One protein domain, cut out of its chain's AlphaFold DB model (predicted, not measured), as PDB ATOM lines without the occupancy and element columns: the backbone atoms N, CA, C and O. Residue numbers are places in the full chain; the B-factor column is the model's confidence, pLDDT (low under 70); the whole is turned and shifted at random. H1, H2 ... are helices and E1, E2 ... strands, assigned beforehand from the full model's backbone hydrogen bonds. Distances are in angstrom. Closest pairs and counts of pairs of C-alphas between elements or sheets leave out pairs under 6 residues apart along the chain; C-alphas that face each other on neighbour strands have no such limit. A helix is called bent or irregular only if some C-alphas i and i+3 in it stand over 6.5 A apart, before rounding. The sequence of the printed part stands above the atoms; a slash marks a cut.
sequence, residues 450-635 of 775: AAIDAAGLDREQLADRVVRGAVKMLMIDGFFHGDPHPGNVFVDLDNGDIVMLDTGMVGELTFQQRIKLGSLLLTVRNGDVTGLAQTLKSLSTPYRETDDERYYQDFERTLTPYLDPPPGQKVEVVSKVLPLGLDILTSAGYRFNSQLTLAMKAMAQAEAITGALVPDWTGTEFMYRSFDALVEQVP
ATOM      1  N   ALA A 450     -15.956  -1.798  16.680       92.44
ATOM      2  CA  ALA A 450     -16.222  -2.938  15.804       92.44
ATOM      3  C   ALA A 450     -17.378  -2.675  14.822       92.44
ATOM      4  O   ALA A 450     -17.294  -3.064  13.658       92.44
ATOM      5  N   ALA A 451     -18.449  -2.011  15.271       92.81
ATOM      6  CA  ALA A 451     -19.559  -1.639  14.396       92.81
ATOM      7  C   ALA A 451     -19.181  -0.497  13.438       92.81
ATOM      8  O   ALA A 451     -19.580  -0.523  12.277       92.81
ATOM      9  N   ILE A 452     -18.379   0.464  13.906       93.50
ATOM     10  CA  ILE A 452     -17.869   1.578  13.092       93.50
ATOM     11  C   ILE A 452     -16.953   1.053  11.972       93.50
ATOM     12  O   ILE A 452     -17.131   1.412  10.809       93.50
ATOM     13  N   ASP A 453     -16.036   0.139  12.301       92.94
ATOM     14  CA  ASP A 453     -15.142  -0.513  11.338       92.94
ATOM     15  C   ASP A 453     -15.936  -1.348  10.317       92.94
ATOM     16  O   ASP A 453     -15.636  -1.329   9.124       92.94
ATOM     17  N   ALA A 454     -16.984  -2.055  10.763       93.81
ATOM     18  CA  ALA A 454     -17.857  -2.831   9.880       93.81
ATOM     19  C   ALA A 454     -18.662  -1.955   8.904       93.81
ATOM     20  O   ALA A 454     -18.953  -2.399   7.793       93.81
ATOM     21  N   ALA A 455     -18.990  -0.722   9.298       92.25
ATOM     22  CA  ALA A 455     -19.611   0.280   8.432       92.25
ATOM     23  C   ALA A 455     -18.607   0.964   7.479       92.25
ATOM     24  O   ALA A 455     -19.015   1.718   6.600       92.25
ATOM     25  N   GLY A 456     -17.302   0.696   7.618       93.19
ATOM     26  CA  GLY A 456     -16.258   1.277   6.771       93.19
ATOM     27  C   GLY A 456     -15.987   2.761   7.040       93.19
ATOM     28  O   GLY A 456     -15.451   3.445   6.171       93.19
ATOM     29  N   LEU A 457     -16.367   3.263   8.219       94.38
ATOM     30  CA  LEU A 457     -16.157   4.653   8.615       94.38
ATOM     31  C   LEU A 457     -14.732   4.872   9.139       94.38
ATOM     32  O   LEU A 457     -14.182   4.049   9.871       94.38
ATOM     33  N   ASP A 458     -14.144   6.017   8.797       94.12
ATOM     34  CA  ASP A 458     -12.797   6.386   9.228       94.12
ATOM     35  C   ASP A 458     -12.799   6.915  10.673       94.12
ATOM     36  O   ASP A 458     -13.271   8.019  10.963       94.12
ATOM     37  N   ARG A 459     -12.238   6.120  11.589       94.25
ATOM     38  CA  ARG A 459     -12.147   6.456  13.016       94.25
ATOM     39  C   ARG A 459     -11.275   7.678  13.298       94.25
ATOM     40  O   ARG A 459     -11.561   8.385  14.264       94.25
ATOM     41  N   GLU A 460     -10.261   7.958  12.479       93.69
ATOM     42  CA  GLU A 460      -9.438   9.163  12.640       93.69
ATOM     43  C   GLU A 460     -10.227  10.420  12.282       93.69
ATOM     44  O   GLU A 460     -10.178  11.403  13.022       93.69
ATOM     45  N   GLN A 461     -11.029  10.376  11.214       93.94
ATOM     46  CA  GLN A 461     -11.920  11.488  10.866       93.94
ATOM     47  C   GLN A 461     -12.980  11.728  11.944       93.94
ATOM     48  O   GLN A 461     -13.253  12.874  12.298       93.94
ATOM     49  N   LEU A 462     -13.558  10.662  12.507       95.38
ATOM     50  CA  LEU A 462     -14.499  10.770  13.626       95.38
ATOM     51  C   LEU A 462     -13.846  11.412  14.858       95.38
ATOM     52  O   LEU A 462     -14.440  12.290  15.485       95.38
ATOM     53  N   ALA A 463     -12.618  11.009  15.193       94.44
ATOM     54  CA  ALA A 463     -11.878  11.581  16.311       94.44
ATOM     55  C   ALA A 463     -11.530  13.062  16.071       94.44
ATOM     56  O   ALA A 463     -11.698  13.885  16.973       94.44
ATOM     57  N   ASP A 464     -11.136  13.432  14.850       94.00
ATOM     58  CA  ASP A 464     -10.856  14.822  14.471       94.00
ATOM     59  C   ASP A 464     -12.103  15.715  14.604       94.00
ATOM     60  O   ASP A 464     -12.033  16.800  15.189       94.00
ATOM     61  N   ARG A 465     -13.279  15.225  14.186       94.88
ATOM     62  CA  ARG A 465     -14.571  15.915  14.377       94.88
ATOM     63  C   ARG A 465     -14.875  16.171  15.854       94.88
ATOM     64  O   ARG A 465     -15.300  17.272  16.209       94.88
ATOM     65  N   VAL A 466     -14.612  15.196  16.731       95.19
ATOM     66  CA  VAL A 466     -14.777  15.349  18.191       95.19
ATOM     67  C   VAL A 466     -13.857  16.445  18.736       95.19
ATOM     68  O   VAL A 466     -14.324  17.306  19.485       95.19
ATOM     69  N   VAL A 467     -12.579  16.463  18.337       94.19
ATOM     70  CA  VAL A 467     -11.619  17.503  18.752       94.19
ATOM     71  C   VAL A 467     -12.072  18.882  18.279       94.19
ATOM     72  O   VAL A 467     -12.178  19.810  19.086       94.19
ATOM     73  N   ARG A 468     -12.396  19.020  16.988       94.94
ATOM     74  CA  ARG A 468     -12.855  20.286  16.399       94.94
ATOM     75  C   ARG A 468     -14.106  20.807  17.097       94.94
ATOM     76  O   ARG A 468     -14.148  21.988  17.441       94.94
ATOM     77  N   GLY A 469     -15.081  19.935  17.358       95.31
ATOM     78  CA  GLY A 469     -16.300  20.271  18.091       95.31
ATOM     79  C   GLY A 469     -16.033  20.694  19.539       95.31
ATOM     80  O   GLY A 469     -16.596  21.686  20.005       95.31
ATOM     81  N   ALA A 470     -15.137  20.001  20.250       94.19
ATOM     82  CA  ALA A 470     -14.757  20.361  21.616       94.19
ATOM     83  C   ALA A 470     -14.092  21.746  21.677       94.19
ATOM     84  O   ALA A 470     -14.480  22.580  22.499       94.19
ATOM     85  N   VAL A 471     -13.146  22.026  20.774       93.38
ATOM     86  CA  VAL A 471     -12.480  23.334  20.663       93.38
ATOM     87  C   VAL A 471     -13.482  24.439  20.331       93.38
ATOM     88  O   VAL A 471     -13.496  25.472  21.011       93.38
ATOM     89  N   LYS A 472     -14.367  24.200  19.355       93.94
ATOM     90  CA  LYS A 472     -15.441  25.125  18.970       93.94
ATOM     91  C   LYS A 472     -16.292  25.512  20.179       93.94
ATOM     92  O   LYS A 472     -16.421  26.687  20.520       93.94
ATOM     93  N   MET A 473     -16.801  24.512  20.891       95.44
ATOM     94  CA  MET A 473     -17.655  24.705  22.059       95.44
ATOM     95  C   MET A 473     -16.944  25.409  23.226       95.44
ATOM     96  O   MET A 473     -17.484  26.350  23.807       95.44
ATOM     97  N   LEU A 474     -15.739  24.963  23.596       93.00
ATOM     98  CA  LEU A 474     -15.058  25.400  24.822       93.00
ATOM     99  C   LEU A 474     -14.269  26.701  24.644       93.00
ATOM    100  O   LEU A 474     -14.307  27.569  25.515       93.00
ATOM    101  N   MET A 475     -13.540  26.844  23.537       89.44
ATOM    102  CA  MET A 475     -12.552  27.916  23.362       89.44
ATOM    103  C   MET A 475     -13.035  29.019  22.418       89.44
ATOM    104  O   MET A 475     -12.742  30.192  22.661       89.44
ATOM    105  N   ILE A 476     -13.823  28.677  21.395       89.56
ATOM    106  CA  ILE A 476     -14.336  29.658  20.428       89.56
ATOM    107  C   ILE A 476     -15.636  30.299  20.934       89.56
ATOM    108  O   ILE A 476     -15.689  31.516  21.132       89.56
ATOM    109  N   ASP A 477     -16.669  29.499  21.207       91.25
ATOM    110  CA  ASP A 477     -18.003  29.991  21.581       91.25
ATOM    111  C   ASP A 477     -18.205  30.089  23.095       91.25
ATOM    112  O   ASP A 477     -18.919  30.970  23.576       91.25
ATOM    113  N   GLY A 478     -17.531  29.245  23.878       92.06
ATOM    114  CA  GLY A 478     -17.693  29.193  25.332       92.06
ATOM    115  C   GLY A 478     -19.051  28.683  25.787       92.06
ATOM    116  O   GLY A 478     -19.405  28.917  26.934       92.06
ATOM    117  N   PHE A 479     -19.816  28.030  24.915       95.62
ATOM    118  CA  PHE A 479     -21.036  27.315  25.264       95.62
ATOM    119  C   PHE A 479     -20.855  25.864  24.848       95.62
ATOM    120  O   PHE A 479     -20.674  25.577  23.664       95.62
ATOM    121  N   PHE A 480     -20.855  24.965  25.825       95.00
ATOM    122  CA  PHE A 480     -20.370  23.608  25.620       95.00
ATOM    123  C   PHE A 480     -21.252  22.558  26.279       95.00
ATOM    124  O   PHE A 480     -21.909  22.810  27.291       95.00
ATOM    125  N   HIS A 481     -21.233  21.360  25.699       93.94
ATOM    126  CA  HIS A 481     -21.829  20.176  26.294       93.94
ATOM    127  C   HIS A 481     -21.077  19.816  27.584       93.94
ATOM    128  O   HIS A 481     -19.866  19.613  27.560       93.94
ATOM    129  N   GLY A 482     -21.775  19.750  28.717       87.06
ATOM    130  CA  GLY A 482     -21.165  19.556  30.035       87.06
ATOM    131  C   GLY A 482     -20.863  18.099  30.397       87.06
ATOM    132  O   GLY A 482     -20.048  17.852  31.283       87.06
ATOM    133  N   ASP A 483     -21.519  17.134  29.741       84.50
ATOM    134  CA  ASP A 483     -21.273  15.694  29.952       84.50
ATOM    135  C   ASP A 483     -21.164  14.865  28.660       84.50
ATOM    136  O   ASP A 483     -21.929  13.915  28.481       84.50
ATOM    137  N   PRO A 484     -20.279  15.207  27.706       86.06
ATOM    138  CA  PRO A 484     -20.119  14.430  26.480       86.06
ATOM    139  C   PRO A 484     -19.364  13.119  26.763       86.06
ATOM    140  O   PRO A 484     -18.326  12.855  26.172       86.06
ATOM    141  N   HIS A 485     -19.823  12.297  27.708       82.38
ATOM    142  CA  HIS A 485     -19.216  10.994  27.962       82.38
ATOM    143  C   HIS A 485     -19.551  10.015  26.825       82.38
ATOM    144  O   HIS A 485     -20.561  10.190  26.140       82.38
ATOM    145  N   PRO A 486     -18.792   8.919  26.649       79.94
ATOM    146  CA  PRO A 486     -18.985   8.018  25.506       79.94
ATOM    147  C   PRO A 486     -20.355   7.312  25.432       79.94
ATOM    148  O   PRO A 486     -20.682   6.678  24.435       79.94
ATOM    149  N   GLY A 487     -21.169   7.398  26.488       78.56
ATOM    150  CA  GLY A 487     -22.550   6.903  26.491       78.56
ATOM    151  C   GLY A 487     -23.556   7.879  25.873       78.56
ATOM    152  O   GLY A 487     -24.608   7.427  25.438       78.56
ATOM    153  N   ASN A 488     -23.208   9.165  25.793       88.38
ATOM    154  CA  ASN A 488     -24.015  10.245  25.225       88.38
ATOM    155  C   ASN A 488     -23.492  10.704  23.853       88.38
ATOM    156  O   ASN A 488     -23.963  11.697  23.316       88.38
ATOM    157  N   VAL A 489     -22.517  10.006  23.267       92.56
ATOM    158  CA  VAL A 489     -21.967  10.337  21.946       92.56
ATOM    159  C   VAL A 489     -22.112   9.134  21.030       92.56
ATOM    160  O   VAL A 489     -21.556   8.065  21.294       92.56
ATOM    161  N   PHE A 490     -22.910   9.301  19.982       94.81
ATOM    162  CA  PHE A 490     -23.216   8.264  19.005       94.81
ATOM    163  C   PHE A 490     -22.535   8.580  17.676       94.81
ATOM    164  O   PHE A 490     -22.278   9.739  17.361       94.81
ATOM    165  N   VAL A 491     -22.237   7.537  16.913       96.19
ATOM    166  CA  VAL A 491     -21.823   7.612  15.516       96.19
ATOM    167  C   VAL A 491     -23.001   7.127  14.694       96.19
ATOM    168  O   VAL A 491     -23.431   5.979  14.846       96.19
ATOM    169  N   ASP A 492     -23.543   8.014  13.874       94.50
ATOM    170  CA  ASP A 492     -24.540   7.666  12.872       94.50
ATOM    171  C   ASP A 492     -23.846   6.856  11.767       94.50
ATOM    172  O   ASP A 492     -22.849   7.295  11.187       94.50
ATOM    173  N   LEU A 493     -24.308   5.624  11.549       90.94
ATOM    174  CA  LEU A 493     -23.634   4.691  10.645       90.94
ATOM    175  C   LEU A 493     -23.919   4.986   9.169       90.94
ATOM    176  O   LEU A 493     -23.157   4.534   8.317       90.94
ATOM    177  N   ASP A 494     -24.980   5.739   8.871       88.31
ATOM    178  CA  ASP A 494     -25.401   6.002   7.498       88.31
ATOM    179  C   ASP A 494     -24.611   7.163   6.882       88.31
ATOM    180  O   ASP A 494     -24.239   7.115   5.708       88.31
ATOM    181  N   ASN A 495     -24.331   8.206   7.669       89.56
ATOM    182  CA  ASN A 495     -23.629   9.406   7.201       89.56
ATOM    183  C   ASN A 495     -22.264   9.648   7.876       89.56
ATOM    184  O   ASN A 495     -21.489  10.489   7.416       89.56
ATOM    185  N   GLY A 496     -21.934   8.892   8.926       91.44
ATOM    186  CA  GLY A 496     -20.689   9.031   9.675       91.44
ATOM    187  C   GLY A 496     -20.657  10.230  10.624       91.44
ATOM    188  O   GLY A 496     -19.575  10.624  11.054       91.44
ATOM    189  N   ASP A 497     -21.790  10.847  10.950       94.88
ATOM    190  CA  ASP A 497     -21.822  11.997  11.852       94.88
ATOM    191  C   ASP A 497     -21.624  11.585  13.315       94.88
ATOM    192  O   ASP A 497     -22.144  10.575  13.794       94.88
ATOM    193  N   ILE A 498     -20.927  12.438  14.066       96.31
ATOM    194  CA  ILE A 498     -20.902  12.390  15.526       96.31
ATOM    195  C   ILE A 498     -22.153  13.093  16.052       96.31
ATOM    196  O   ILE A 498     -22.337  14.295  15.862       96.31
ATOM    197  N   VAL A 499     -23.000  12.363  16.769       96.19
ATOM    198  CA  VAL A 499     -24.241  12.887  17.336       96.19
ATOM    199  C   VAL A 499     -24.138  12.968  18.856       96.19
ATOM    200  O   VAL A 499     -24.002  11.952  19.541       96.19
ATOM    201  N   MET A 500     -24.211  14.187  19.395       94.88
ATOM    202  CA  MET A 500     -24.235  14.442  20.837       94.88
ATOM    203  C   MET A 500     -25.666  14.339  21.373       94.88
ATOM    204  O   MET A 500     -26.534  15.135  21.015       94.88
ATOM    205  N   LEU A 501     -25.901  13.358  22.238       91.38
ATOM    206  CA  LEU A 501     -27.156  13.117  22.944       91.38
ATOM    207  C   LEU A 501     -27.130  13.759  24.340       91.38
ATOM    208  O   LEU A 501     -26.066  14.060  24.862       91.38
ATOM    209  N   ASP A 502     -28.305  13.894  24.961       87.44
ATOM    210  CA  ASP A 502     -28.487  14.391  26.337       87.44
ATOM    211  C   ASP A 502     -27.847  15.763  26.607       87.44
ATOM    212  O   ASP A 502     -26.854  15.926  27.317       87.44
ATOM    213  N   THR A 503     -28.504  16.800  26.098       88.56
ATOM    214  CA  THR A 503     -28.096  18.197  26.286       88.56
ATOM    215  C   THR A 503     -28.622  18.800  27.594       88.56
ATOM    216  O   THR A 503     -28.784  20.022  27.710       88.56
ATOM    217  N   GLY A 504     -28.926  17.956  28.588       83.50
ATOM    218  CA  GLY A 504     -29.438  18.378  29.891       83.50
ATOM    219  C   GLY A 504     -28.407  19.156  30.712       83.50
ATOM    220  O   GLY A 504     -28.769  20.062  31.465       83.50
ATOM    221  N   MET A 505     -27.115  18.865  30.523       85.12
ATOM    222  CA  MET A 505     -26.019  19.569  31.187       85.12
ATOM    223  C   MET A 505     -25.158  20.327  30.175       85.12
ATOM    224  O   MET A 505     -24.491  19.728  29.334       85.12
ATOM    225  N   VAL A 506     -25.127  21.652  30.300       91.31
ATOM    226  CA  VAL A 506     -24.287  22.556  29.500       91.31
ATOM    227  C   VAL A 506     -23.513  23.500  30.409       91.31
ATOM    228  O   VAL A 506     -23.936  23.774  31.535       91.31
ATOM    229  N   GLY A 507     -22.385  24.003  29.918       91.81
ATOM    230  CA  GLY A 507     -21.592  25.010  30.605       91.81
ATOM    231  C   GLY A 507     -21.378  26.267  29.776       91.81
ATOM    232  O   GLY A 507     -21.528  26.273  28.552       91.81
ATOM    233  N   GLU A 508     -21.008  27.338  30.476       93.25
ATOM    234  CA  GLU A 508     -20.676  28.632  29.894       93.25
ATOM    235  C   GLU A 508     -19.352  29.174  30.423       93.25
ATOM    236  O   GLU A 508     -19.111  29.227  31.631       93.25
ATOM    237  N   LEU A 509     -18.512  29.637  29.501       91.44
ATOM    238  CA  LEU A 509     -17.235  30.267  29.787       91.44
ATOM    239  C   LEU A 509     -17.239  31.710  29.307       91.44
ATOM    240  O   LEU A 509     -17.572  32.024  28.163       91.44
ATOM    241  N   THR A 510     -16.789  32.597  30.186       89.50
ATOM    242  CA  THR A 510     -16.510  33.986  29.827       89.50
ATOM    243  C   THR A 510     -15.350  34.053  28.842       89.50
ATOM    244  O   THR A 510     -14.446  33.217  28.872       89.50
ATOM    245  N   PHE A 511     -15.309  35.110  28.031       84.38
ATOM    246  CA  PHE A 511     -14.207  35.352  27.097       84.38
ATOM    247  C   PHE A 511     -12.821  35.213  27.757       84.38
ATOM    248  O   PHE A 511     -11.947  34.541  27.222       84.38
ATOM    249  N   GLN A 512     -12.645  35.765  28.965       83.00
ATOM    250  CA  GLN A 512     -11.385  35.687  29.716       83.00
ATOM    251  C   GLN A 512     -11.002  34.251  30.093       83.00
ATOM    252  O   GLN A 512      -9.834  33.877  29.998       83.00
ATOM    253  N   GLN A 513     -11.973  33.429  30.498       88.88
ATOM    254  CA  GLN A 513     -11.725  32.015  30.782       88.88
ATOM    255  C   GLN A 513     -11.318  31.263  29.515       88.88
ATOM    256  O   GLN A 513     -10.381  30.477  29.570       88.88
ATOM    257  N   ARG A 514     -11.958  31.539  28.372       87.88
ATOM    258  CA  ARG A 514     -11.624  30.890  27.092       87.88
ATOM    259  C   ARG A 514     -10.200  31.193  26.643       87.88
ATOM    260  O   ARG A 514      -9.481  30.274  26.271       87.88
ATOM    261  N   ILE A 515      -9.774  32.456  26.744       83.75
ATOM    262  CA  ILE A 515      -8.391  32.851  26.439       83.75
ATOM    263  C   ILE A 515      -7.411  32.096  27.339       83.75
ATOM    264  O   ILE A 515      -6.466  31.498  26.837       83.75
ATOM    265  N   LYS A 516      -7.673  32.044  28.652       84.62
ATOM    266  CA  LYS A 516      -6.829  31.308  29.603       84.62
ATOM    267  C   LYS A 516      -6.799  29.800  29.330       84.62
ATOM    268  O   LYS A 516      -5.740  29.201  29.451       84.62
ATOM    269  N   LEU A 517      -7.917  29.188  28.927       85.44
ATOM    270  CA  LEU A 517      -7.941  27.780  28.506       85.44
ATOM    271  C   LEU A 517      -7.104  27.545  27.242       85.44
ATOM    272  O   LEU A 517      -6.362  26.571  27.183       85.44
ATOM    273  N   GLY A 518      -7.159  28.453  26.264       82.62
ATOM    274  CA  GLY A 518      -6.261  28.414  25.108       82.62
ATOM    275  C   GLY A 518      -4.789  28.567  25.512       82.62
ATOM    276  O   GLY A 518      -3.928  27.845  25.012       82.62
ATOM    277  N   SER A 519      -4.493  29.441  26.481       81.31
ATOM    278  CA  SER A 519      -3.146  29.579  27.047       81.31
ATOM    279  C   SER A 519      -2.664  28.306  27.744       81.31
ATOM    280  O   SER A 519      -1.484  27.999  27.627       81.31
ATOM    281  N   LEU A 520      -3.544  27.531  28.396       81.81
ATOM    282  CA  LEU A 520      -3.173  26.225  28.962       81.81
ATOM    283  C   LEU A 520      -2.693  25.247  27.882       81.81
ATOM    284  O   LEU A 520      -1.720  24.533  28.104       81.81
ATOM    285  N   LEU A 521      -3.336  25.219  26.705       78.12
ATOM    286  CA  LEU A 521      -2.854  24.379  25.602       78.12
ATOM    287  C   LEU A 521      -1.442  24.788  25.173       78.12
ATOM    288  O   LEU A 521      -0.595  23.927  24.931       78.12
ATOM    289  N   LEU A 522      -1.179  26.096  25.109       76.50
ATOM    290  CA  LEU A 522       0.120  26.635  24.714       76.50
ATOM    291  C   LEU A 522       1.214  26.356  25.753       76.50
ATOM    292  O   LEU A 522       2.315  25.963  25.376       76.50
ATOM    293  N   THR A 523       0.931  26.538  27.047       77.88
ATOM    294  CA  THR A 523       1.917  26.286  28.112       77.88
ATOM    295  C   THR A 523       2.283  24.811  28.177       77.88
ATOM    296  O   THR A 523       3.463  24.481  28.256       77.88
ATOM    297  N   VAL A 524       1.297  23.921  28.040       76.50
ATOM    298  CA  VAL A 524       1.539  22.478  27.957       76.50
ATOM    299  C   VAL A 524       2.350  22.120  26.709       76.50
ATOM    300  O   VAL A 524       3.320  21.376  26.813       76.50
ATOM    301  N   ARG A 525       2.000  22.673  25.540       74.31
ATOM    302  CA  ARG A 525       2.727  22.439  24.282       74.31
ATOM    303  C   ARG A 525       4.200  22.849  24.368       74.31
ATOM    304  O   ARG A 525       5.045  22.183  23.777       74.31
ATOM    305  N   ASN A 526       4.489  23.940  25.072       74.94
ATOM    306  CA  ASN A 526       5.836  24.494  25.202       74.94
ATOM    307  C   ASN A 526       6.634  23.904  26.378       74.94
ATOM    308  O   ASN A 526       7.779  24.305  26.569       74.94
ATOM    309  N   GLY A 527       6.045  23.009  27.181       74.56
ATOM    310  CA  GLY A 527       6.677  22.503  28.404       74.56
ATOM    311  C   GLY A 527       6.865  23.574  29.490       74.56
ATOM    312  O   GLY A 527       7.706  23.422  30.371       74.56
ATOM    313  N   ASP A 528       6.102  24.672  29.444       79.12
ATOM    314  CA  ASP A 528       6.214  25.791  30.387       79.12
ATOM    315  C   ASP A 528       5.448  25.491  31.685       79.12
ATOM    316  O   ASP A 528       4.269  25.824  31.849       79.12
ATOM    317  N   VAL A 529       6.138  24.829  32.616       80.88
ATOM    318  CA  VAL A 529       5.596  24.420  33.922       80.88
ATOM    319  C   VAL A 529       5.160  25.628  34.754       80.88
ATOM    320  O   VAL A 529       4.078  25.616  35.347       80.88
ATOM    321  N   THR A 530       5.967  26.690  34.778       82.62
ATOM    322  CA  THR A 530       5.679  27.907  35.546       82.62
ATOM    323  C   THR A 530       4.464  28.635  34.966       82.62
ATOM    324  O   THR A 530       3.554  29.011  35.709       82.62
ATOM    325  N   GLY A 531       4.394  28.776  33.640       83.12
ATOM    326  CA  GLY A 531       3.243  29.353  32.948       83.12
ATOM    327  C   GLY A 531       1.968  28.535  33.150       83.12
ATOM    328  O   GLY A 531       0.889  29.102  33.354       83.12
ATOM    329  N   LEU A 532       2.072  27.202  33.178       83.56
ATOM    330  CA  LEU A 532       0.952  26.323  33.509       83.56
ATOM    331  C   LEU A 532       0.457  26.557  34.947       83.56
ATOM    332  O   LEU A 532      -0.745  26.756  35.148       83.56
ATOM    333  N   ALA A 533       1.367  26.607  35.925       87.50
ATOM    334  CA  ALA A 533       1.037  26.865  37.326       87.50
ATOM    335  C   ALA A 533       0.335  28.219  37.507       87.50
ATOM    336  O   ALA A 533      -0.699  28.305  38.179       87.50
ATOM    337  N   GLN A 534       0.857  29.274  36.875       87.75
ATOM    338  CA  GLN A 534       0.274  30.617  36.913       87.75
ATOM    339  C   GLN A 534      -1.114  30.652  36.266       87.75
ATOM    340  O   GLN A 534      -2.052  31.227  36.823       87.75
ATOM    341  N   THR A 535      -1.276  30.001  35.112       86.62
ATOM    342  CA  THR A 535      -2.545  30.005  34.375       86.62
ATOM    343  C   THR A 535      -3.632  29.261  35.148       86.62
ATOM    344  O   THR A 535      -4.719  29.817  35.328       86.62
ATOM    345  N   LEU A 536      -3.335  28.068  35.684       88.12
ATOM    346  CA  LEU A 536      -4.266  27.304  36.525       88.12
ATOM    347  C   LEU A 536      -4.658  28.083  37.782       88.12
ATOM    348  O   LEU A 536      -5.846  28.204  38.085       88.12
ATOM    349  N   LYS A 537      -3.691  28.701  38.463       89.12
ATOM    350  CA  LYS A 537      -3.969  29.568  39.611       89.12
ATOM    351  C   LYS A 537      -4.886  30.729  39.224       89.12
ATOM    352  O   LYS A 537      -5.874  30.981  39.907       89.12
ATOM    353  N   SER A 538      -4.633  31.383  38.091       87.44
ATOM    354  CA  SER A 538      -5.444  32.510  37.603       87.44
ATOM    355  C   SER A 538      -6.875  32.128  37.187       87.44
ATOM    356  O   SER A 538      -7.720  33.011  37.014       87.44
ATOM    357  N   LEU A 539      -7.134  30.839  36.952       86.12
ATOM    358  CA  LEU A 539      -8.457  30.266  36.686       86.12
ATOM    359  C   LEU A 539      -9.171  29.844  37.982       86.12
ATOM    360  O   LEU A 539     -10.361  29.530  37.963       86.12
ATOM    361  N   SER A 540      -8.467  29.848  39.111       87.88
ATOM    362  CA  SER A 540      -8.970  29.399  40.405       87.88
ATOM    363  C   SER A 540      -9.348  30.547  41.340       87.88
ATOM    364  O   SER A 540      -8.998  31.706  41.122       87.88
ATOM    365  N   THR A 541     -10.078  30.211  42.399       84.44
ATOM    366  CA  THR A 541     -10.391  31.107  43.510       84.44
ATOM    367  C   THR A 541      -9.956  30.482  44.835       84.44
ATOM    368  O   THR A 541     -10.063  29.262  45.005       84.44
ATOM    369  N   PRO A 542      -9.452  31.284  45.788       82.75
ATOM    370  CA  PRO A 542      -9.125  30.790  47.120       82.75
ATOM    371  C   PRO A 542     -10.402  30.336  47.844       82.75
ATOM    372  O   PRO A 542     -11.445  30.989  47.752       82.75
ATOM    373  N   TYR A 543     -10.331  29.214  48.562       78.50
ATOM    374  CA  TYR A 543     -11.437  28.706  49.393       78.50
ATOM    375  C   TYR A 543     -11.055  28.456  50.855       78.50
ATOM    376  O   TYR A 543     -11.930  28.191  51.675       78.50
ATOM    377  N   ARG A 544      -9.764  28.549  51.172       79.19
ATOM    378  CA  ARG A 544      -9.185  28.532  52.519       79.19
ATOM    379  C   ARG A 544      -7.889  29.343  52.501       79.19
ATOM    380  O   ARG A 544      -7.567  29.941  51.477       79.19
ATOM    381  N   GLU A 545      -7.173  29.371  53.618       80.44
ATOM    382  CA  GLU A 545      -5.834  29.959  53.686       80.44
ATOM    383  C   GLU A 545      -4.930  29.353  52.600       80.44
ATOM    384  O   GLU A 545      -4.885  28.129  52.440       80.44
ATOM    385  N   THR A 546      -4.293  30.222  51.813       87.38
ATOM    386  CA  THR A 546      -3.500  29.837  50.643       87.38
ATOM    387  C   THR A 546      -2.011  29.932  50.924       87.38
ATOM    388  O   THR A 546      -1.560  30.859  51.596       87.38
ATOM    389  N   ASP A 547      -1.253  28.993  50.363       83.62
ATOM    390  CA  ASP A 547       0.209  28.965  50.426       83.62
ATOM    391  C   ASP A 547       0.776  28.978  49.001       83.62
ATOM    392  O   ASP A 547       0.917  27.948  48.335       83.62
ATOM    393  N   ASP A 548       1.023  30.189  48.509       86.44
ATOM    394  CA  ASP A 548       1.434  30.450  47.132       86.44
ATOM    395  C   ASP A 548       2.823  29.890  46.835       86.44
ATOM    396  O   ASP A 548       3.063  29.361  45.751       86.44
ATOM    397  N   GLU A 549       3.739  30.017  47.793       85.69
ATOM    398  CA  GLU A 549       5.118  29.575  47.635       85.69
ATOM    399  C   GLU A 549       5.172  28.050  47.559       85.69
ATOM    400  O   GLU A 549       5.750  27.492  46.622       85.69
ATOM    401  N   ARG A 550       4.471  27.373  48.475       86.00
ATOM    402  CA  ARG A 550       4.342  25.920  48.437       86.00
ATOM    403  C   ARG A 550       3.632  25.435  47.180       86.00
ATOM    404  O   ARG A 550       4.053  24.428  46.621       86.00
ATOM    405  N   TYR A 551       2.595  26.136  46.715       88.62
ATOM    406  CA  TYR A 551       1.909  25.800  45.466       88.62
ATOM    407  C   TYR A 551       2.887  25.723  44.292       88.62
ATOM    408  O   TYR A 551       2.941  24.696  43.621       88.62
ATOM    409  N   TYR A 552       3.679  26.775  44.062       89.00
ATOM    410  CA  TYR A 552       4.625  26.792  42.945       89.00
ATOM    411  C   TYR A 552       5.723  25.732  43.105       89.00
ATOM    412  O   TYR A 552       6.021  25.030  42.140       89.00
ATOM    413  N   GLN A 553       6.255  25.537  44.319       87.19
ATOM    414  CA  GLN A 553       7.261  24.503  44.593       87.19
ATOM    415  C   GLN A 553       6.728  23.080  44.360       87.19
ATOM    416  O   GLN A 553       7.392  22.261  43.720       87.19
ATOM    417  N   ASP A 554       5.532  22.768  44.867       87.44
ATOM    418  CA  ASP A 554       4.904  21.456  44.701       87.44
ATOM    419  C   ASP A 554       4.553  21.207  43.224       87.44
ATOM    420  O   ASP A 554       4.738  20.087  42.736       87.44
ATOM    421  N   PHE A 555       4.122  22.246  42.499       86.75
ATOM    422  CA  PHE A 555       3.825  22.185  41.067       86.75
ATOM    423  C   PHE A 555       5.077  21.891  40.235       86.75
ATOM    424  O   PHE A 555       5.089  20.916  39.480       86.75
ATOM    425  N   GLU A 556       6.153  22.662  40.418       85.19
ATOM    426  CA  GLU A 556       7.427  22.444  39.724       85.19
ATOM    427  C   GLU A 556       8.009  21.066  40.041       85.19
ATOM    428  O   GLU A 556       8.362  20.314  39.131       85.19
ATOM    429  N   ARG A 557       8.046  20.667  41.318       85.50
ATOM    430  CA  ARG A 557       8.602  19.369  41.723       85.50
ATOM    431  C   ARG A 557       7.843  18.189  41.117       85.50
ATOM    432  O   ARG A 557       8.457  17.175  40.787       85.50
ATOM    433  N   THR A 558       6.520  18.290  41.020       84.19
ATOM    434  CA  THR A 558       5.660  17.152  40.664       84.19
ATOM    435  C   THR A 558       5.415  17.052  39.163       84.19
ATOM    436  O   THR A 558       5.364  15.940  38.644       84.19
ATOM    437  N   LEU A 559       5.265  18.180  38.460       82.69
ATOM    438  CA  LEU A 559       4.838  18.193  37.057       82.69
ATOM    439  C   LEU A 559       5.969  18.371  36.041       82.69
ATOM    440  O   LEU A 559       5.794  17.942  34.901       82.69
ATOM    441  N   THR A 560       7.136  18.894  36.434       80.56
ATOM    442  CA  THR A 560       8.297  19.013  35.527       80.56
ATOM    443  C   THR A 560       8.673  17.690  34.845       80.56
ATOM    444  O   THR A 560       8.807  17.693  33.624       80.56
ATOM    445  N   PRO A 561       8.730  16.530  35.538       75.12
ATOM    446  CA  PRO A 561       9.069  15.256  34.891       75.12
ATOM    447  C   PRO A 561       8.075  14.797  33.810       75.12
ATOM    448  O   PRO A 561       8.400  13.918  33.016       75.12
ATOM    449  N   TYR A 562       6.853  15.340  33.812       73.50
ATOM    450  CA  TYR A 562       5.798  14.984  32.861       73.50
ATOM    451  C   TYR A 562       5.706  15.958  31.680       73.50
ATOM    452  O   TYR A 562       5.269  15.555  30.605       73.50
ATOM    453  N   LEU A 563       6.086  17.222  31.887       69.00
ATOM    454  CA  LEU A 563       6.032  18.284  30.876       69.00
ATOM    455  C   LEU A 563       7.357  18.469  30.125       69.00
ATOM    456  O   LEU A 563       7.336  18.965  29.004       69.00
ATOM    457  N   ASP A 564       8.471  18.011  30.701       67.75
ATOM    458  CA  ASP A 564       9.790  17.940  30.065       67.75
ATOM    459  C   ASP A 564      10.396  16.529  30.237       67.75
ATOM    460  O   ASP A 564      11.287  16.310  31.067       67.75
ATOM    461  N   PRO A 565       9.853  15.505  29.546       65.12
ATOM    462  CA  PRO A 565      10.333  14.139  29.695       65.12
ATOM    463  C   PRO A 565      11.693  13.922  29.008       65.12
ATOM    464  O   PRO A 565      11.977  14.525  27.969       65.12
ATOM    465  N   PRO A 566      12.518  12.979  29.504       61.81
ATOM    466  CA  PRO A 566      13.732  12.562  28.815       61.81
ATOM    467  C   PRO A 566      13.453  12.101  27.369       61.81
ATOM    468  O   PRO A 566      12.399  11.508  27.103       61.81
ATOM    469  N   PRO A 567      14.402  12.293  26.430       57.66
ATOM    470  CA  PRO A 567      14.212  11.927  25.028       57.66
ATOM    471  C   PRO A 567      13.765  10.466  24.854       57.66
ATOM    472  O   PRO A 567      14.425   9.546  25.335       57.66
ATOM    473  N   GLY A 568      12.661  10.249  24.129       55.56
ATOM    474  CA  GLY A 568      12.137   8.915  23.799       55.56
ATOM    475  C   GLY A 568      11.033   8.381  24.720       55.56
ATOM    476  O   GLY A 568      10.514   7.295  24.457       55.56
ATOM    477  N   GLN A 569      10.627   9.122  25.756       54.00
ATOM    478  CA  GLN A 569       9.532   8.726  26.645       54.00
ATOM    479  C   GLN A 569       8.220   9.429  26.254       54.00
ATOM    480  O   GLN A 569       8.119  10.651  26.294       54.00
ATOM    481  N   LYS A 570       7.194   8.654  25.869       50.78
ATOM    482  CA  LYS A 570       5.835   9.178  25.651       50.78
ATOM    483  C   LYS A 570       5.153   9.352  27.010       50.78
ATOM    484  O   LYS A 570       5.009   8.373  27.742       50.78
ATOM    485  N   VAL A 571       4.737  10.570  27.346       55.78
ATOM    486  CA  VAL A 571       4.000  10.863  28.583       55.78
ATOM    487  C   VAL A 571       2.563  11.228  28.243       55.78
ATOM    488  O   VAL A 571       2.314  12.083  27.398       55.78
ATOM    489  N   GLU A 572       1.608  10.593  28.917       57.69
ATOM    490  CA  GLU A 572       0.206  10.998  28.853       57.69
ATOM    491  C   GLU A 572       0.013  12.288  29.656       57.69
ATOM    492  O   GLU A 572      -0.082  12.275  30.886       57.69
ATOM    493  N   VAL A 573       0.025  13.419  28.955       59.22
ATOM    494  CA  VAL A 573      -0.011  14.737  29.589       59.22
ATOM    495  C   VAL A 573      -1.380  15.013  30.212       59.22
ATOM    496  O   VAL A 573      -1.456  15.306  31.398       59.22
ATOM    497  N   VAL A 574      -2.486  14.862  29.486       54.69
ATOM    498  CA  VAL A 574      -3.802  15.292  29.994       54.69
ATOM    499  C   VAL A 574      -4.344  14.358  31.084       54.69
ATOM    500  O   VAL A 574      -4.791  14.841  32.127       54.69
ATOM    501  N   SER A 575      -4.202  13.037  30.924       57.53
ATOM    502  CA  SER A 575      -4.668  12.045  31.908       57.53
ATOM    503  C   SER A 575      -3.932  12.094  33.259       57.53
ATOM    504  O   SER A 575      -4.482  11.638  34.265       57.53
ATOM    505  N   LYS A 576      -2.712  12.656  33.319       67.31
ATOM    506  CA  LYS A 576      -1.885  12.709  34.544       67.31
ATOM    507  C   LYS A 576      -1.568  14.119  35.025       67.31
ATOM    508  O   LYS A 576      -1.737  14.389  36.211       67.31
ATOM    509  N   VAL A 577      -1.141  15.028  34.146       73.06
ATOM    510  CA  VAL A 577      -0.747  16.399  34.525       73.06
ATOM    511  C   VAL A 577      -1.942  17.176  35.048       73.06
ATOM    512  O   VAL A 577      -1.814  17.884  36.044       73.06
ATOM    513  N   LEU A 578      -3.110  17.027  34.423       71.81
ATOM    514  CA  LEU A 578      -4.282  17.797  34.813       71.81
ATOM    515  C   LEU A 578      -4.838  17.373  36.189       71.81
ATOM    516  O   LEU A 578      -5.002  18.254  37.035       71.81
ATOM    517  N   PRO A 579      -5.066  16.074  36.490       74.31
ATOM    518  CA  PRO A 579      -5.484  15.661  37.831       74.31
ATOM    519  C   PRO A 579      -4.454  15.999  38.913       74.31
ATOM    520  O   PRO A 579      -4.838  16.500  39.965       74.31
ATOM    521  N   LEU A 580      -3.158  15.792  38.644       79.00
ATOM    522  CA  LEU A 580      -2.084  16.134  39.585       79.00
ATOM    523  C   LEU A 580      -2.011  17.646  39.834       79.00
ATOM    524  O   LEU A 580      -1.922  18.079  40.979       79.00
ATOM    525  N   GLY A 581      -2.102  18.463  38.783       82.56
ATOM    526  CA  GLY A 581      -2.116  19.920  38.904       82.56
ATOM    527  C   GLY A 581      -3.313  20.428  39.705       82.56
ATOM    528  O   GLY A 581      -3.163  21.332  40.525       82.56
ATOM    529  N   LEU A 582      -4.490  19.817  39.528       80.06
ATOM    530  CA  LEU A 582      -5.683  20.122  40.324       80.06
ATOM    531  C   LEU A 582      -5.547  19.680  41.787       80.06
ATOM    532  O   LEU A 582      -5.996  20.399  42.680       80.06
ATOM    533  N   ASP A 583      -4.919  18.536  42.053       82.81
ATOM    534  CA  ASP A 583      -4.659  18.058  43.416       82.81
ATOM    535  C   ASP A 583      -3.696  18.994  44.165       82.81
ATOM    536  O   ASP A 583      -3.949  19.377  45.308       82.81
ATOM    537  N   ILE A 584      -2.651  19.481  43.489       86.12
ATOM    538  CA  ILE A 584      -1.724  20.487  44.032       86.12
ATOM    539  C   ILE A 584      -2.454  21.812  44.284       86.12
ATOM    540  O   ILE A 584      -2.332  22.402  45.358       86.12
ATOM    541  N   LEU A 585      -3.269  22.260  43.325       86.12
ATOM    542  CA  LEU A 585      -4.055  23.491  43.422       86.12
ATOM    543  C   LEU A 585      -5.038  23.444  44.607       86.12
ATOM    544  O   LEU A 585      -5.103  24.382  45.404       86.12
ATOM    545  N   THR A 586      -5.745  22.329  44.784       82.56
ATOM    546  CA  THR A 586      -6.662  22.124  45.920       82.56
ATOM    547  C   THR A 586      -5.928  21.968  47.251       82.56
ATOM    548  O   THR A 586      -6.322  22.565  48.262       82.56
ATOM    549  N   SER A 587      -4.794  21.269  47.261       82.81
ATOM    550  CA  SER A 587      -3.908  21.149  48.426       82.81
ATOM    551  C   SER A 587      -3.320  22.490  48.877       82.81
ATOM    552  O   SER A 587      -3.111  22.679  50.078       82.81
ATOM    553  N   ALA A 588      -3.157  23.445  47.959       84.69
ATOM    554  CA  ALA A 588      -2.716  24.812  48.234       84.69
ATOM    555  C   ALA A 588      -3.838  25.786  48.644       84.69
ATOM    556  O   ALA A 588      -3.569  26.954  48.906       84.69
ATOM    557  N   GLY A 589      -5.094  25.330  48.710       81.12
ATOM    558  CA  GLY A 589      -6.226  26.153  49.151       81.12
ATOM    559  C   GLY A 589      -6.977  26.885  48.037       81.12
ATOM    560  O   GLY A 589      -7.832  27.727  48.326       81.12
ATOM    561  N   TYR A 590      -6.723  26.530  46.777       86.62
ATOM    562  CA  TYR A 590      -7.442  27.036  45.610       86.62
ATOM    563  C   TYR A 590      -8.483  26.043  45.091       86.62
ATOM    564  O   TYR A 590      -8.373  24.837  45.273       86.62
ATOM    565  N   ARG A 591      -9.520  26.532  44.411       81.44
ATOM    566  CA  ARG A 591     -10.499  25.686  43.717       81.44
ATOM    567  C   ARG A 591     -10.970  26.332  42.428       81.44
ATOM    568  O   ARG A 591     -10.982  27.553  42.301       81.44
ATOM    569  N   PHE A 592     -11.420  25.524  41.481       83.25
ATOM    570  CA  PHE A 592     -12.135  26.038  40.319       83.25
ATOM    571  C   PHE A 592     -13.577  26.382  40.665       83.25
ATOM    572  O   PHE A 592     -14.186  25.800  41.565       83.25
ATOM    573  N   ASN A 593     -14.138  27.334  39.919       81.44
ATOM    574  CA  ASN A 593     -15.582  27.510  39.915       81.44
ATOM    575  C   ASN A 593     -16.258  26.322  39.199       81.44
ATOM    576  O   ASN A 593     -15.611  25.503  38.536       81.44
ATOM    577  N   SER A 594     -17.577  26.217  39.346       77.94
ATOM    578  CA  SER A 594     -18.351  25.104  38.789       77.94
ATOM    579  C   SER A 594     -18.238  25.003  37.263       77.94
ATOM    580  O   SER A 594     -18.065  23.903  36.746       77.94
ATOM    581  N   GLN A 595     -18.259  26.135  36.552       86.25
ATOM    582  CA  GLN A 595     -18.174  26.181  35.086       86.25
ATOM    583  C   GLN A 595     -16.827  25.676  34.558       86.25
ATOM    584  O   GLN A 595     -16.788  24.892  33.615       86.25
ATOM    585  N   LEU A 596     -15.717  26.064  35.192       88.25
ATOM    586  CA  LEU A 596     -14.383  25.584  34.825       88.25
ATOM    587  C   LEU A 596     -14.206  24.110  35.166       88.25
ATOM    588  O   LEU A 596     -13.643  23.367  34.375       88.25
ATOM    589  N   THR A 597     -14.741  23.667  36.305       82.75
ATOM    590  CA  THR A 597     -14.742  22.240  36.662       82.75
ATOM    591  C   THR A 597     -15.464  21.415  35.594       82.75
ATOM    592  O   THR A 597     -14.966  20.372  35.171       82.75
ATOM    593  N   LEU A 598     -16.613  21.905  35.119       84.69
ATOM    594  CA  LEU A 598     -17.377  21.278  34.046       84.69
ATOM    595  C   LEU A 598     -16.621  21.304  32.707       84.69
ATOM    596  O   LEU A 598     -16.609  20.301  32.001       84.69
ATOM    597  N   ALA A 599     -15.941  22.407  32.385       89.94
ATOM    598  CA  ALA A 599     -15.122  22.533  31.179       89.94
ATOM    599  C   ALA A 599     -13.950  21.540  31.165       89.94
ATOM    600  O   ALA A 599     -13.754  20.841  30.173       89.94
ATOM    601  N   MET A 600     -13.216  21.413  32.279       84.56
ATOM    602  CA  MET A 600     -12.128  20.435  32.391       84.56
ATOM    603  C   MET A 600     -12.643  19.000  32.259       84.56
ATOM    604  O   MET A 600     -12.002  18.173  31.613       84.56
ATOM    605  N   LYS A 601     -13.821  18.706  32.828       82.50
ATOM    606  CA  LYS A 601     -14.485  17.407  32.666       82.50
ATOM    607  C   LYS A 601     -14.827  17.137  31.196       82.50
ATOM    608  O   LYS A 601     -14.510  16.060  30.703       82.50
ATOM    609  N   ALA A 602     -15.428  18.101  30.498       89.62
ATOM    610  CA  ALA A 602     -15.782  17.962  29.086       89.62
ATOM    611  C   ALA A 602     -14.542  17.744  28.195       89.62
ATOM    612  O   ALA A 602     -14.580  16.901  27.304       89.62
ATOM    613  N   MET A 603     -13.425  18.430  28.475       87.50
ATOM    614  CA  MET A 603     -12.144  18.196  27.786       87.50
ATOM    615  C   MET A 603     -11.619  16.775  28.006       87.50
ATOM    616  O   MET A 603     -11.285  16.096  27.040       87.50
ATOM    617  N   ALA A 604     -11.590  16.306  29.256       84.19
ATOM    618  CA  ALA A 604     -11.140  14.950  29.576       84.19
ATOM    619  C   ALA A 604     -12.031  13.872  28.929       84.19
ATOM    620  O   ALA A 604     -11.555  12.816  28.523       84.19
ATOM    621  N   GLN A 605     -13.334  14.132  28.805       86.81
ATOM    622  CA  GLN A 605     -14.260  13.229  28.122       86.81
ATOM    623  C   GLN A 605     -14.062  13.226  26.603       86.81
ATOM    624  O   GLN A 605     -14.130  12.157  26.001       86.81
ATOM    625  N   ALA A 606     -13.768  14.379  25.996       90.25
ATOM    626  CA  ALA A 606     -13.409  14.451  24.582       90.25
ATOM    627  C   ALA A 606     -12.134  13.640  24.291       90.25
ATOM    628  O   ALA A 606     -12.146  12.822  23.375       90.25
ATOM    629  N   GLU A 607     -11.089  13.775  25.119       87.06
ATOM    630  CA  GLU A 607      -9.870  12.957  25.024       87.06
ATOM    631  C   GLU A 607     -10.193  11.457  25.129       87.06
ATOM    632  O   GLU A 607      -9.759  10.660  24.296       87.06
ATOM    633  N   ALA A 608     -11.013  11.070  26.113       85.31
ATOM    634  CA  ALA A 608     -11.408   9.678  26.312       85.31
ATOM    635  C   ALA A 608     -12.181   9.103  25.111       85.31
ATOM    636  O   ALA A 608     -11.967   7.947  24.746       85.31
ATOM    637  N   ILE A 609     -13.057   9.892  24.475       90.06
ATOM    638  CA  ILE A 609     -13.752   9.483  23.246       90.06
ATOM    639  C   ILE A 609     -12.752   9.303  22.107       90.06
ATOM    640  O   ILE A 609     -12.791   8.282  21.423       90.06
ATOM    641  N   THR A 610     -11.839  10.257  21.910       91.50
ATOM    642  CA  THR A 610     -10.855  10.163  20.825       91.50
ATOM    643  C   THR A 610      -9.908   8.981  21.007       91.50
ATOM    644  O   THR A 610      -9.648   8.276  20.040       91.50
ATOM    645  N   GLY A 611      -9.483   8.689  22.241       87.31
ATOM    646  CA  GLY A 611      -8.660   7.517  22.546       87.31
ATOM    647  C   GLY A 611      -9.416   6.193  22.390       87.31
ATOM    648  O   GLY A 611      -8.819   5.177  22.045       87.31
ATOM    649  N   ALA A 612     -10.740   6.187  22.592       87.62
ATOM    650  CA  ALA A 612     -11.569   5.017  22.302       87.62
ATOM    651  C   ALA A 612     -11.714   4.770  20.790       87.62
ATOM    652  O   ALA A 612     -11.670   3.620  20.357       87.62
ATOM    653  N   LEU A 613     -11.866   5.833  19.991       90.81
ATOM    654  CA  LEU A 613     -11.952   5.749  18.529       90.81
ATOM    655  C   LEU A 613     -10.602   5.364  17.908       90.81
ATOM    656  O   LEU A 613     -10.539   4.454  17.078       90.81
ATOM    657  N   VAL A 614      -9.520   6.011  18.341       91.38
ATOM    658  CA  VAL A 614      -8.162   5.810  17.827       91.38
ATOM    659  C   VAL A 614      -7.222   5.507  19.000       91.38
ATOM    660  O   VAL A 614      -6.679   6.428  19.604       91.38
ATOM    661  N   PRO A 615      -6.983   4.221  19.322       84.88
ATOM    662  CA  PRO A 615      -6.130   3.830  20.450       84.88
ATOM    663  C   PRO A 615      -4.690   4.362  20.387       84.88
ATOM    664  O   PRO A 615      -4.024   4.458  21.416       84.88
ATOM    665  N   ASP A 616      -4.210   4.706  19.188       81.50
ATOM    666  CA  ASP A 616      -2.877   5.270  18.970       81.50
ATOM    667  C   ASP A 616      -2.790   6.773  19.297       81.50
ATOM    668  O   ASP A 616      -1.686   7.294  19.492       81.50
ATOM    669  N   TRP A 617      -3.927   7.477  19.389       82.31
ATOM    670  CA  TRP A 617      -3.965   8.871  19.827       82.31
ATOM    671  C   TRP A 617      -3.740   8.931  21.335       82.31
ATOM    672  O   TRP A 617      -4.644   8.732  22.145       82.31
ATOM    673  N   THR A 618      -2.501   9.223  21.725       73.06
ATOM    674  CA  THR A 618      -2.179   9.541  23.118       73.06
ATOM    675  C   THR A 618      -2.764  10.904  23.500       73.06
ATOM    676  O   THR A 618      -3.060  11.730  22.634       73.06
ATOM    677  N   GLY A 619      -2.848  11.208  24.801       71.56
ATOM    678  CA  GLY A 619      -3.276  12.537  25.265       71.56
ATOM    679  C   GLY A 619      -2.446  13.695  24.690       71.56
ATOM    680  O   GLY A 619      -2.931  14.813  24.553       71.56
ATOM    681  N   THR A 620      -1.201  13.429  24.287       75.44
ATOM    682  CA  THR A 620      -0.350  14.385  23.568       75.44
ATOM    683  C   THR A 620      -0.868  14.681  22.157       75.44
ATOM    684  O   THR A 620      -0.900  15.841  21.759       75.44
ATOM    685  N   GLU A 621      -1.295  13.660  21.410       81.81
ATOM    686  CA  GLU A 621      -1.863  13.841  20.067       81.81
ATOM    687  C   GLU A 621      -3.170  14.637  20.143       81.81
ATOM    688  O   GLU A 621      -3.332  15.622  19.426       81.81
ATOM    689  N   PHE A 622      -4.050  14.294  21.091       84.69
ATOM    690  CA  PHE A 622      -5.272  15.059  21.361       84.69
ATOM    691  C   PHE A 622      -4.976  16.546  21.617       84.69
ATOM    692  O   PHE A 622      -5.661  17.423  21.088       84.69
ATOM    693  N   MET A 623      -3.930  16.846  22.393       82.56
ATOM    694  CA  MET A 623      -3.499  18.217  22.675       82.56
ATOM    695  C   MET A 623      -3.007  18.959  21.429       82.56
ATOM    696  O   MET A 623      -3.410  20.104  21.217       82.56
ATOM    697  N   TYR A 624      -2.160  18.334  20.603       83.69
ATOM    698  CA  TYR A 624      -1.679  18.951  19.362       83.69
ATOM    699  C   TYR A 624      -2.833  19.233  18.400       83.69
ATOM    700  O   TYR A 624      -2.993  20.370  17.963       83.69
ATOM    701  N   ARG A 625      -3.709  18.246  18.181       88.56
ATOM    702  CA  ARG A 625      -4.919  18.389  17.359       88.56
ATOM    703  C   ARG A 625      -5.839  19.490  17.880       88.56
ATOM    704  O   ARG A 625      -6.371  20.269  17.098       88.56
ATOM    705  N   SER A 626      -6.002  19.589  19.201       87.44
ATOM    706  CA  SER A 626      -6.807  20.644  19.830       87.44
ATOM    707  C   SER A 626      -6.218  22.031  19.589       87.44
ATOM    708  O   SER A 626      -6.957  22.983  19.343       87.44
ATOM    709  N   PHE A 627      -4.891  22.162  19.643       85.19
ATOM    710  CA  PHE A 627      -4.225  23.420  19.328       85.19
ATOM    711  C   PHE A 627      -4.371  23.781  17.849       85.19
ATOM    712  O   PHE A 627      -4.701  24.922  17.536       85.19
ATOM    713  N   ASP A 628      -4.149  22.829  16.947       86.38
ATOM    714  CA  ASP A 628      -4.246  23.073  15.507       86.38
ATOM    715  C   ASP A 628      -5.684  23.466  15.132       86.38
ATOM    716  O   ASP A 628      -5.899  24.493  14.490       86.38
ATOM    717  N   ALA A 629      -6.682  22.758  15.671       88.44
ATOM    718  CA  ALA A 629      -8.089  23.122  15.534       88.44
ATOM    719  C   ALA A 629      -8.403  24.509  16.124       88.44
ATOM    720  O   ALA A 629      -9.221  25.237  15.564       88.44
ATOM    721  N   LEU A 630      -7.767  24.903  17.234       87.06
ATOM    722  CA  LEU A 630      -7.938  26.240  17.806       87.06
ATOM    723  C   LEU A 630      -7.402  27.308  16.853       87.06
ATOM    724  O   LEU A 630      -8.096  28.286  16.597       87.06
ATOM    725  N   VAL A 631      -6.197  27.123  16.313       84.38
ATOM    726  CA  VAL A 631      -5.586  28.074  15.375       84.38
ATOM    727  C   VAL A 631      -6.402  28.188  14.089       84.38
ATOM    728  O   VAL A 631      -6.633  29.302  13.629       84.38
ATOM    729  N   GLU A 632      -6.880  27.071  13.543       85.75
ATOM    730  CA  GLU A 632      -7.702  27.048  12.326       85.75
ATOM    731  C   GLU A 632      -9.067  27.726  12.508       85.75
ATOM    732  O   GLU A 632      -9.581  28.350  11.582       85.75
ATOM    733  N   GLN A 633      -9.678  27.596  13.690       84.81
ATOM    734  CA  GLN A 633     -11.033  28.094  13.944       84.81
ATOM    735  C   GLN A 633     -11.081  29.524  14.492       84.81
ATOM    736  O   GLN A 633     -12.165  30.110  14.539       84.81
ATOM    737  N   VAL A 634      -9.956  30.094  14.937       79.50
ATOM    738  CA  VAL A 634      -9.908  31.492  15.381       79.50
ATOM    739  C   VAL A 634     -10.117  32.402  14.160       79.50
ATOM    740  O   VAL A 634      -9.299  32.392  13.244       79.50
ATOM    741  N   PRO A 635     -11.185  33.224  14.127       63.62
ATOM    742  CA  PRO A 635     -11.435  34.133  13.011       63.62
ATOM    743  C   PRO A 635     -10.266  35.098  12.777       63.62
ATOM    744  O   PRO A 635      -9.766  35.691  13.736       63.62
TER     745      PRO A 635
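Overview. This is residues 450 to 635 of the 775 residues of the protein "ABC1 domain-containing protein" of Acidobacteria bacterium (UniProt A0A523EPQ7). Two groups of helices stand next to each other: in one, H2 and H7 run side by side in opposite ways and H8 crosses H2; in the other, the helical hairpin of H3 and H4 crosses the helical hairpin of H5 and H6. Three small antiparallel two-stranded sheets, E1 - E4, E2 - E3 and E5 - E6, join in, and short H1 lies far from the middle. The printed part has 186 residues, with eight named helices and six named strands in the order H1 H2 E1 E2 E3 E4 H3 H4 E5 H5 H6 E6 H7 H8; the class is mostly helix. It is compact, with a radius of gyration of the C-alphas of 17.1 A and spans of 56 by 41 by 31 A.

Arrangement. Begin at H1, residues 450 to 454, close to but not clearly touching H2, residues 459 to 477: the closest C-alphas, of Ile 452 and Arg 459, are 7.5 A apart. Next, E1, residues 479 to 481, pairs antiparallel with E4, residues 506 to 508, N 480 to O 507 being 3.1 A. Between them, E2, residues 489 to 492, and E3, residues 498 to 500, form a hairpin, with N 490 and O 499 at 2.9 A. H3, residues 511 to 525, and H4, residues 529 to 539, form a hairpin, closest at C-alphas 523 and 532, 5.5 A. E5, residues 540 to 542, is antiparallel to E6, residues 590 to 592, with N 541 and O 591 at 2.8 A. H5, residues 548 to 563, and H6, residues 573 to 587, form a hairpin, closest at C-alphas 559 and 577, 6.4 A. H4 touches H5 at a steep tilt of 55 degrees, closest at C-alphas 529 and 560, 6.3 A. H7, residues 594 to 613, touches H2 at a shallow tilt of 13 degrees, opposite ways, closest at C-alphas 463 and 610, 4.8 A. H8, residues 619 to 633, is the hub, touching H2, H3, H6 and H7; it meets H2 closest at C-alphas 468 and 629, 5.6 A. Every O i to N i+4 pair is within hydrogen-bond range in H1, H3, H4, H7 and H8, against 14 of 15 in H2, 10 of 12 in H5 and 9 of 11 in H6.

Along the chain. Find C-alpha 450 at (-16.222, -2.938, 15.804), where H1 begins. H2 is 25.7 A long, H3 21.5 A, H5 20.8 A and H6 20.3 A. H5 has a kink of 35 degrees near residue 557 and is irregular, but only just, C-alphas 558 and 561 being 7.0 A apart. H7 runs 28.7 A from C-alpha 594 at (-18.351, 25.104, 38.789), and H8, 20.7 A, ends at C-alpha 633 (-11.033, 28.094, 13.944).

Size, cuts and confidence. The two farthest C-alphas, of Ala 454 and Glu 545, are 56.0 A apart. The printed part has no cut, and no link is long. The mean pLDDT of the printed part is 84.3; look for values under 70 at residues 563 to 576 and 635.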